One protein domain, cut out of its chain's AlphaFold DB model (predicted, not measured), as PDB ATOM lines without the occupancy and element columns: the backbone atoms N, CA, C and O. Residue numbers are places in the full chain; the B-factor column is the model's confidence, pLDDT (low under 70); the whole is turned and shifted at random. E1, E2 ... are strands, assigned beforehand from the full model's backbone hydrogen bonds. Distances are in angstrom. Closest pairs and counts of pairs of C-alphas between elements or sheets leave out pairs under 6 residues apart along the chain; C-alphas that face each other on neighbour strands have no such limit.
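Overview. This is residues 3 to 27 and 141 to 170 of the 173 residues of the protein "Hypothetical phage protein" of Yersinia enterocolitica serotype O:8 / biotype 1B (strain NCTC 13174 / 8081) (UniProt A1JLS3). A small antiparallel sheet of three strands, E2, E3 and E4, makes the body, and a long winding stretch, residues 3 to 21, passes it and leads into E1, a strand that runs away from the sheet like an arm. This arm makes much of the length: the outline is elongated, with spans of 45 by 25 by 16 A along the three main axes. The printed part has 55 residues with four named strands, E1, E2, E3 and E4 along the chain, and no named helix; the sheet's order is E2 - E3 - E4, a meander, each strand the antiparallel neighbour of the one before. The class is all strand, though under half of the residues, 23 of the 55, are in named elements. The whole is only just loose, close to compact, with a radius of gyration of the C-alphas of 12.2 A.

Arrangement. Residues 3 to 4, a stretch too short to be named, pair antiparallel with residues 147 to 148 of E2, the strand of residues 144 to 150. From there the stretch with no named element goes on to residue 21, and the C-alphas of residues 3 to 21 lie 4 to 14 A from the mean of all C-alphas. E1, residues 22 to 27, follows it and pairs with no named strand. E1 is apart from E2, with no C-alpha of the one within 8 A of the other. E1 is likewise apart from E3, residues 155 to 160, and from E4, residues 165 to 168. E2 and E3 form a hairpin of antiparallel neighbours, with an angle of 161 degrees between their N-to-C directions. The C-alphas of Leu 144 and Phe 160 face each other at 4.5 A, as do those of Glu 149 and Lys 156. Across this pair N 145 and O 159 are 2.8 A apart and N 157 and O 148 are 2.9 A apart, within hydrogen-bond range. E3 and E4 form a second hairpin, antiparallel at 153 degrees. The C-alphas of Thr 157 and Glu 167 face each other at 4.7 A. N 168 and O 156, 2.9 A apart, and N 158 and O 166, 3.2 A apart, are within hydrogen-bond range. E3 is the inner strand of the sheet; E2 and E4 are its edge strands and are apart from each other. The sheet's C-alphas lie up to 3.3 A off the best plane through them.

Along the chain. The printed part begins with C-alpha 3 at (88.771, 78.204, 199.853). E1, Tyr 22 to Ile 27, measures 15.8 A from its first to its last C-alpha and ends with C-alpha 27 at (77.835, 98.346, 169.345). E2, Leu 144 to Tyr 150, is the longest strand by residues, with 7, and measures 17.6 A. E3, Ser 155 to Phe 160, measures 16.6 A. E4, Val 165 to Gln 168, has 4 residues, measures 9.9 A and ends with C-alpha 168 at (76.898, 87.515, 200.487).

Size, cuts and confidence. The two C-alphas farthest apart are those of Ile 27 and His 152, at 45.6 A, and the first and last printed C-alphas, of Val 3 and Lys 170, are 20.0 A apart. Residues 28 to 140 are cut out and not printed, and C-alphas 27 and 141 are 22.0 A apart across the cut. The link from E1 to E2 runs across this cut. The links E2 to E3 and E3 to E4, of 4 residues each, are tight. The mean pLDDT of the printed part is 79.4; the model's confidence is low, under 70, in residues 162 to 170, and E4 has a mean of 61.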
ATOM      1  N   VAL A   3      88.388  77.416 201.030       85.19
ATOM      2  CA  VAL A   3      88.771  78.204 199.853       85.19
ATOM      3  C   VAL A   3      88.584  77.306 198.640       85.19
ATOM      4  O   VAL A   3      89.104  76.190 198.626       85.19
ATOM      5  N   ARG A   4      87.815  77.765 197.654       87.38
ATOM      6  CA  ARG A   4      87.527  76.994 196.440       87.38
ATOM      7  C   ARG A   4      87.440  77.884 195.208       87.38
ATOM      8  O   ARG A   4      87.241  79.096 195.310       87.38
ATOM      9  N   GLU A   5      87.547  77.246 194.049       85.50
ATOM     10  CA  GLU A   5      87.208  77.863 192.771       85.50
ATOM     11  C   GLU A   5      85.710  78.193 192.701       85.50
ATOM     12  O   GLU A   5      84.875  77.655 193.445       85.50
ATOM     13  N   GLN A   6      85.386  79.123 191.809       84.88
ATOM     14  CA  GLN A   6      84.015  79.516 191.512       84.88
ATOM     15  C   GLN A   6      83.209  78.364 190.896       84.88
ATOM     16  O   GLN A   6      83.748  77.506 190.200       84.88
ATOM     17  N   ASN A   7      81.897  78.370 191.108       86.81
ATOM     18  CA  ASN A   7      80.958  77.476 190.439       86.81
ATOM     19  C   ASN A   7      79.668  78.219 190.042       86.81
ATOM     20  O   ASN A   7      79.470  79.385 190.377       86.81
ATOM     21  N   GLU A   8      78.755  77.541 189.346       83.19
ATOM     22  CA  GLU A   8      77.510  78.150 188.847       83.19
ATOM     23  C   GLU A   8      76.579  78.691 189.946       83.19
ATOM     24  O   GLU A   8      75.778  79.586 189.694       83.19
ATOM     25  N   SER A   9      76.682  78.198 191.183       83.69
ATOM     26  CA  SER A   9      75.910  78.737 192.312       83.69
ATOM     27  C   SER A   9      76.489  80.041 192.874       83.69
ATOM     28  O   SER A   9      75.828  80.733 193.646       83.69
ATOM     29  N   ASP A  10      77.719  80.404 192.500       82.00
ATOM     30  CA  ASP A  10      78.324  81.700 192.829       82.00
ATOM     31  C   ASP A  10      77.847  82.826 191.923       82.00
ATOM     32  O   ASP A  10      77.902  83.985 192.323       82.00
ATOM     33  N   TRP A  11      77.273  82.467 190.776       83.94
ATOM     34  CA  TRP A  11      76.581  83.372 189.865       83.94
ATOM     35  C   TRP A  11      75.079  83.442 190.145       83.94
ATOM     36  O   TRP A  11      74.284  83.753 189.260       83.94
ATOM     37  N   LYS A  12      74.685  83.189 191.398       83.62
ATOM     38  CA  LYS A  12      73.322  83.366 191.897       83.62
ATOM     39  C   LYS A  12      73.337  84.101 193.231       83.62
ATOM     40  O   LYS A  12      74.267  83.930 194.020       83.62
ATOM     41  N   ASP A  13      72.326  84.922 193.475       77.38
ATOM     42  CA  ASP A  13      72.161  85.640 194.736       77.38
ATOM     43  C   ASP A  13      71.538  84.757 195.842       77.38
ATOM     44  O   ASP A  13      71.306  83.558 195.675       77.38
ATOM     45  N   ALA A  14      71.251  85.355 197.005       77.75
ATOM     46  CA  ALA A  14      70.661  84.655 198.152       77.75
ATOM     47  C   ALA A  14      69.229  84.129 197.910       77.75
ATOM     48  O   ALA A  14      68.763  83.280 198.676       77.75
ATOM     49  N   ASN A  15      68.550  84.618 196.870       80.00
ATOM     50  CA  ASN A  15      67.227  84.183 196.429       80.00
ATOM     51  C   ASN A  15      67.306  83.203 195.247       80.00
ATOM     52  O   ASN A  15      66.266  82.803 194.731       80.00
ATOM     53  N   ASN A  16      68.516  82.770 194.866       76.81
ATOM     54  CA  ASN A  16      68.792  81.907 193.717       76.81
ATOM     55  C   ASN A  16      68.528  82.589 192.357       76.81
ATOM     56  O   ASN A  16      68.438  81.898 191.339       76.81
ATOM     57  N   GLU A  17      68.457  83.924 192.330       80.69
ATOM     58  CA  GLU A  17      68.357  84.717 191.104       80.69
ATOM     59  C   GLU A  17      69.737  84.837 190.439       80.69
ATOM     60  O   GLU A  17      70.729  85.092 191.132       80.69
ATOM     61  N   PRO A  18      69.849  84.659 189.111       78.88
ATOM     62  CA  PRO A  18      71.116  84.795 188.401       78.88
ATOM     63  C   PRO A  18      71.713  86.201 188.539       78.88
ATOM     64  O   PRO A  18      71.036  87.204 188.322       78.88
ATOM     65  N   ILE A  19      73.015  86.275 188.810       82.19
ATOM     66  CA  ILE A  19      73.803  87.501 188.655       82.19
ATOM     67  C   ILE A  19      74.617  87.434 187.356       82.19
ATOM     68  O   ILE A  19      74.948  86.355 186.866       82.19
ATOM     69  N   PHE A  20      74.925  88.594 186.772       79.75
ATOM     70  CA  PHE A  20      75.590  88.669 185.470       79.75
ATOM     71  C   PHE A  20      76.970  88.011 185.498       79.75
ATOM     72  O   PHE A  20      77.860  88.498 186.187       79.75
ATOM     73  N   LYS A  21      77.139  86.946 184.710       84.12
ATOM     74  CA  LYS A  21      78.431  86.295 184.440       84.12
ATOM     75  C   LYS A  21      79.076  86.807 183.153       84.12
ATOM     76  O   LYS A  21      80.276  87.049 183.117       84.12
ATOM     77  N   TYR A  22      78.261  87.039 182.127       86.69
ATOM     78  CA  TYR A  22      78.693  87.560 180.835       86.69
ATOM     79  C   TYR A  22      77.915  88.828 180.488       86.69
ATOM     80  O   TYR A  22      76.722  88.930 180.784       86.69
ATOM     81  N   ILE A  23      78.582  89.777 179.834       86.69
ATOM     82  CA  ILE A  23      77.949  90.952 179.234       86.69
ATOM     83  C   ILE A  23      78.252  90.943 177.741       86.69
ATOM     84  O   ILE A  23      79.374  91.228 177.326       86.69
ATOM     85  N   ASP A  24      77.235  90.656 176.934       90.31
ATOM     86  CA  ASP A  24      77.325  90.754 175.481       90.31
ATOM     87  C   ASP A  24      77.008  92.180 175.027       90.31
ATOM     88  O   ASP A  24      75.876  92.663 175.106       90.31
ATOM     89  N   LEU A  25      78.023  92.865 174.518       90.50
ATOM     90  CA  LEU A  25      77.904  94.192 173.940       90.50
ATOM     91  C   LEU A  25      77.775  94.075 172.424       90.50
ATOM     92  O   LEU A  25      78.637  93.514 171.747       90.50
ATOM     93  N   LYS A  26      76.715  94.671 171.873       94.44
ATOM     94  CA  LYS A  26      76.567  94.911 170.434       94.44
ATOM     95  C   LYS A  26      76.568  96.414 170.182       94.44
ATOM     96  O   LYS A  26      75.562  97.085 170.401       94.44
ATOM     97  N   ILE A  27      77.679  96.931 169.679       89.81
ATOM     98  CA  ILE A  27      77.835  98.346 169.345       89.81
ATOM     99  C   ILE A  27      77.603  98.505 167.846       89.81
ATOM    100  O   ILE A  27      78.267  97.860 167.041       89.81
ATOM    101  N   SER A 141      83.726  86.195 184.965       83.06
ATOM    102  CA  SER A 141      84.346  85.059 185.640       83.06
ATOM    103  C   SER A 141      85.866  85.128 185.638       83.06
ATOM    104  O   SER A 141      86.481  84.657 186.595       83.06
ATOM    105  N   GLU A 142      86.473  85.816 184.668       81.25
ATOM    106  CA  GLU A 142      87.914  86.079 184.659       81.25
ATOM    107  C   GLU A 142      88.354  87.040 185.776       81.25
ATOM    108  O   GLU A 142      89.525  87.046 186.167       81.25
ATOM    109  N   GLU A 143      87.436  87.849 186.308       81.19
ATOM    110  CA  GLU A 143      87.700  88.784 187.405       81.19
ATOM    111  C   GLU A 143      87.565  88.131 188.786       81.19
ATOM    112  O   GLU A 143      88.138  88.633 189.757       81.19
ATOM    113  N   LEU A 144      86.841  87.013 188.894       83.81
ATOM    114  CA  LEU A 144      86.633  86.285 190.143       83.81
ATOM    115  C   LEU A 144      87.791  85.303 190.393       83.81
ATOM    116  O   LEU A 144      87.901  84.265 189.748       83.81
ATOM    117  N   LEU A 145      88.649  85.617 191.366       83.38
ATOM    118  CA  LEU A 145      89.823  84.812 191.726       83.38
ATOM    119  C   LEU A 145      89.483  83.581 192.569       83.38
ATOM    120  O   LEU A 145      90.220  82.599 192.550       83.38
ATOM    121  N   GLY A 146      88.407  83.640 193.351       82.56
ATOM    122  CA  GLY A 146      88.023  82.539 194.225       82.56
ATOM    123  C   GLY A 146      86.931  82.907 195.216       82.56
ATOM    124  O   GLY A 146      86.511  84.063 195.326       82.56
ATOM    125  N   VAL A 147      86.470  81.892 195.943       84.88
ATOM    126  CA  VAL A 147      85.377  82.002 196.910       84.88
ATOM    127  C   VAL A 147      85.838  81.472 198.265       84.88
ATOM    128  O   VAL A 147      86.375  80.367 198.360       84.88
ATOM    129  N   ILE A 148      85.608  82.259 199.320       86.00
ATOM    130  CA  ILE A 148      85.735  81.806 200.709       86.00
ATOM    131  C   ILE A 148      84.344  81.445 201.211       86.00
ATOM    132  O   ILE A 148      83.458  82.296 201.259       86.00
ATOM    133  N   GLU A 149      84.163  80.195 201.621       83.44
ATOM    134  CA  GLU A 149      82.890  79.687 202.118       83.44
ATOM    135  C   GLU A 149      82.941  79.407 203.626       83.44
ATOM    136  O   GLU A 149      83.812  78.685 204.143       83.44
ATOM    137  N   TYR A 150      81.979  79.980 204.352       84.44
ATOM    138  CA  TYR A 150      81.822  79.826 205.793       84.44
ATOM    139  C   TYR A 150      80.688  78.845 206.099       84.44
ATOM    140  O   TYR A 150      79.556  79.245 206.362       84.44
ATOM    141  N   ILE A 151      81.025  77.552 206.137       80.56
ATOM    142  CA  ILE A 151      80.091  76.428 206.365       80.56
ATOM    143  C   ILE A 151      79.125  76.683 207.538       80.56
ATOM    144  O   ILE A 151      77.928  76.465 207.420       80.56
ATOM    145  N   HIS A 152      79.629  77.190 208.666       80.81
ATOM    146  CA  HIS A 152      78.821  77.405 209.874       80.81
ATOM    147  C   HIS A 152      77.991  78.698 209.866       80.81
ATOM    148  O   HIS A 152      77.138  78.868 210.730       80.81
ATOM    149  N   LYS A 153      78.252  79.622 208.934       76.00
ATOM    150  CA  LYS A 153      77.556  80.919 208.836       76.00
ATOM    151  C   LYS A 153      76.619  81.008 207.632       76.00
ATOM    152  O   LYS A 153      75.948  82.021 207.477       76.00
ATOM    153  N   ASN A 154      76.582  79.967 206.792       76.19
ATOM    154  CA  ASN A 154      75.850  79.948 205.525       76.19
ATOM    155  C   ASN A 154      76.071  81.236 204.705       76.19
ATOM    156  O   ASN A 154      75.137  81.847 204.186       76.19
ATOM    157  N   SER A 155      77.324  81.687 204.672       81.25
ATOM    158  CA  SER A 155      77.749  82.897 203.982       81.25
ATOM    159  C   SER A 155      79.004  82.620 203.171       81.25
ATOM    160  O   SER A 155      79.777  81.698 203.464       81.25
ATOM    161  N   LYS A 156      79.205  83.429 202.135       84.31
ATOM    162  CA  LYS A 156      80.383  83.352 201.278       84.31
ATOM    163  C   LYS A 156      80.906  84.736 200.938       84.31
ATOM    164  O   LYS A 156      80.164  85.717 200.908       84.31
ATOM    165  N   THR A 157      82.195  84.787 200.651       83.31
ATOM    166  CA  THR A 157      82.895  85.993 200.233       83.31
ATOM    167  C   THR A 157      83.513  85.748 198.867       83.31
ATOM    168  O   THR A 157      84.284  84.804 198.691       83.31
ATOM    169  N   LEU A 158      83.167  86.603 197.905       83.88
ATOM    170  CA  LEU A 158      83.729  86.581 196.556       83.88
ATOM    171  C   LEU A 158      84.990  87.453 196.517       83.88
ATOM    172  O   LEU A 158      84.958  88.597 196.981       83.88
ATOM    173  N   ILE A 159      86.085  86.916 195.973       81.62
ATOM    174  CA  ILE A 159      87.367  87.618 195.847       81.62
ATOM    175  C   ILE A 159      87.585  88.008 194.389       81.62
ATOM    176  O   ILE A 159      87.840  87.144 193.553       81.62
ATOM    177  N   PHE A 160      87.552  89.304 194.090       82.06
ATOM    178  CA  PHE A 160      87.827  89.814 192.746       82.06
ATOM    179  C   PHE A 160      89.275  90.307 192.602       82.06
ATOM    180  O   PHE A 160      89.871  90.794 193.568       82.06
ATOM    181  N   LYS A 161      89.835  90.245 191.384       80.75
ATOM    182  CA  LYS A 161      91.170  90.785 191.041       80.75
ATOM    183  C   LYS A 161      91.355  92.237 191.480       80.75
ATOM    184  O   LYS A 161      92.429  92.615 191.943       80.75
ATOM    185  N   SER A 162      90.291  93.034 191.413       67.69
ATOM    186  CA  SER A 162      90.256  94.449 191.799       67.69
ATOM    187  C   SER A 162      90.336  94.723 193.315       67.69
ATOM    188  O   SER A 162      90.161  95.865 193.733       67.69
ATOM    189  N   LYS A 163      90.627  93.715 194.158       59.28
ATOM    190  CA  LYS A 163      90.637  93.778 195.640       59.28
ATOM    191  C   LYS A 163      89.284  94.133 196.278       59.28
ATOM    192  O   LYS A 163      89.225  94.371 197.483       59.28
ATOM    193  N   ILE A 164      88.196  94.148 195.507       59.47
ATOM    194  CA  ILE A 164      86.847  94.357 196.033       59.47
ATOM    195  C   ILE A 164      86.368  93.043 196.655       59.47
ATOM    196  O   ILE A 164      86.291  92.015 195.984       59.47
ATOM    197  N   VAL A 165      86.055  93.087 197.948       60.38
ATOM    198  CA  VAL A 165      85.530  91.959 198.721       60.38
ATOM    199  C   VAL A 165      84.037  92.190 198.924       60.38
ATOM    200  O   VAL A 165      83.650  93.185 199.534       60.38
ATOM    201  N   LYS A 166      83.188  91.295 198.407       62.94
ATOM    202  CA  LYS A 166      81.731  91.371 198.605       62.94
ATOM    203  C   LYS A 166      81.267  90.190 199.449       62.94
ATOM    204  O   LYS A 166      81.423  89.038 199.042       62.94
ATOM    205  N   GLU A 167      80.709  90.476 200.624       63.09
ATOM    206  CA  GLU A 167      80.029  89.471 201.443       63.09
ATOM    207  C   GLU A 167      78.622  89.217 200.898       63.09
ATOM    208  O   GLU A 167      77.874  90.150 200.604       63.09
ATOM    209  N   GLN A 168      78.263  87.943 200.761       58.97
ATOM    210  CA  GLN A 168      76.898  87.515 200.487       58.97
ATOM    211  C   GLN A 168      76.418  86.599 201.617       58.97
ATOM    212  O   GLN A 168      77.049  85.584 201.925       58.97
ATOM    213  N   GLY A 169      75.292  86.959 202.237       57.31
ATOM    214  CA  GLY A 169      74.664  86.193 203.311       57.31
ATOM    215  C   GLY A 169      73.262  86.712 203.639       57.31
ATOM    216  O   GLY A 169      72.935  87.864 203.354       57.31
ATOM    217  N   LYS A 170      72.417  85.859 204.230       50.12
ATOM    218  CA  LYS A 170      71.090  86.265 204.716       50.12
ATOM    219  C   LYS A 170      71.240  87.136 205.964       50.12
ATOM    220  O   LYS A 170      71.577  86.617 207.028       50.12
TER     221      LYS A 170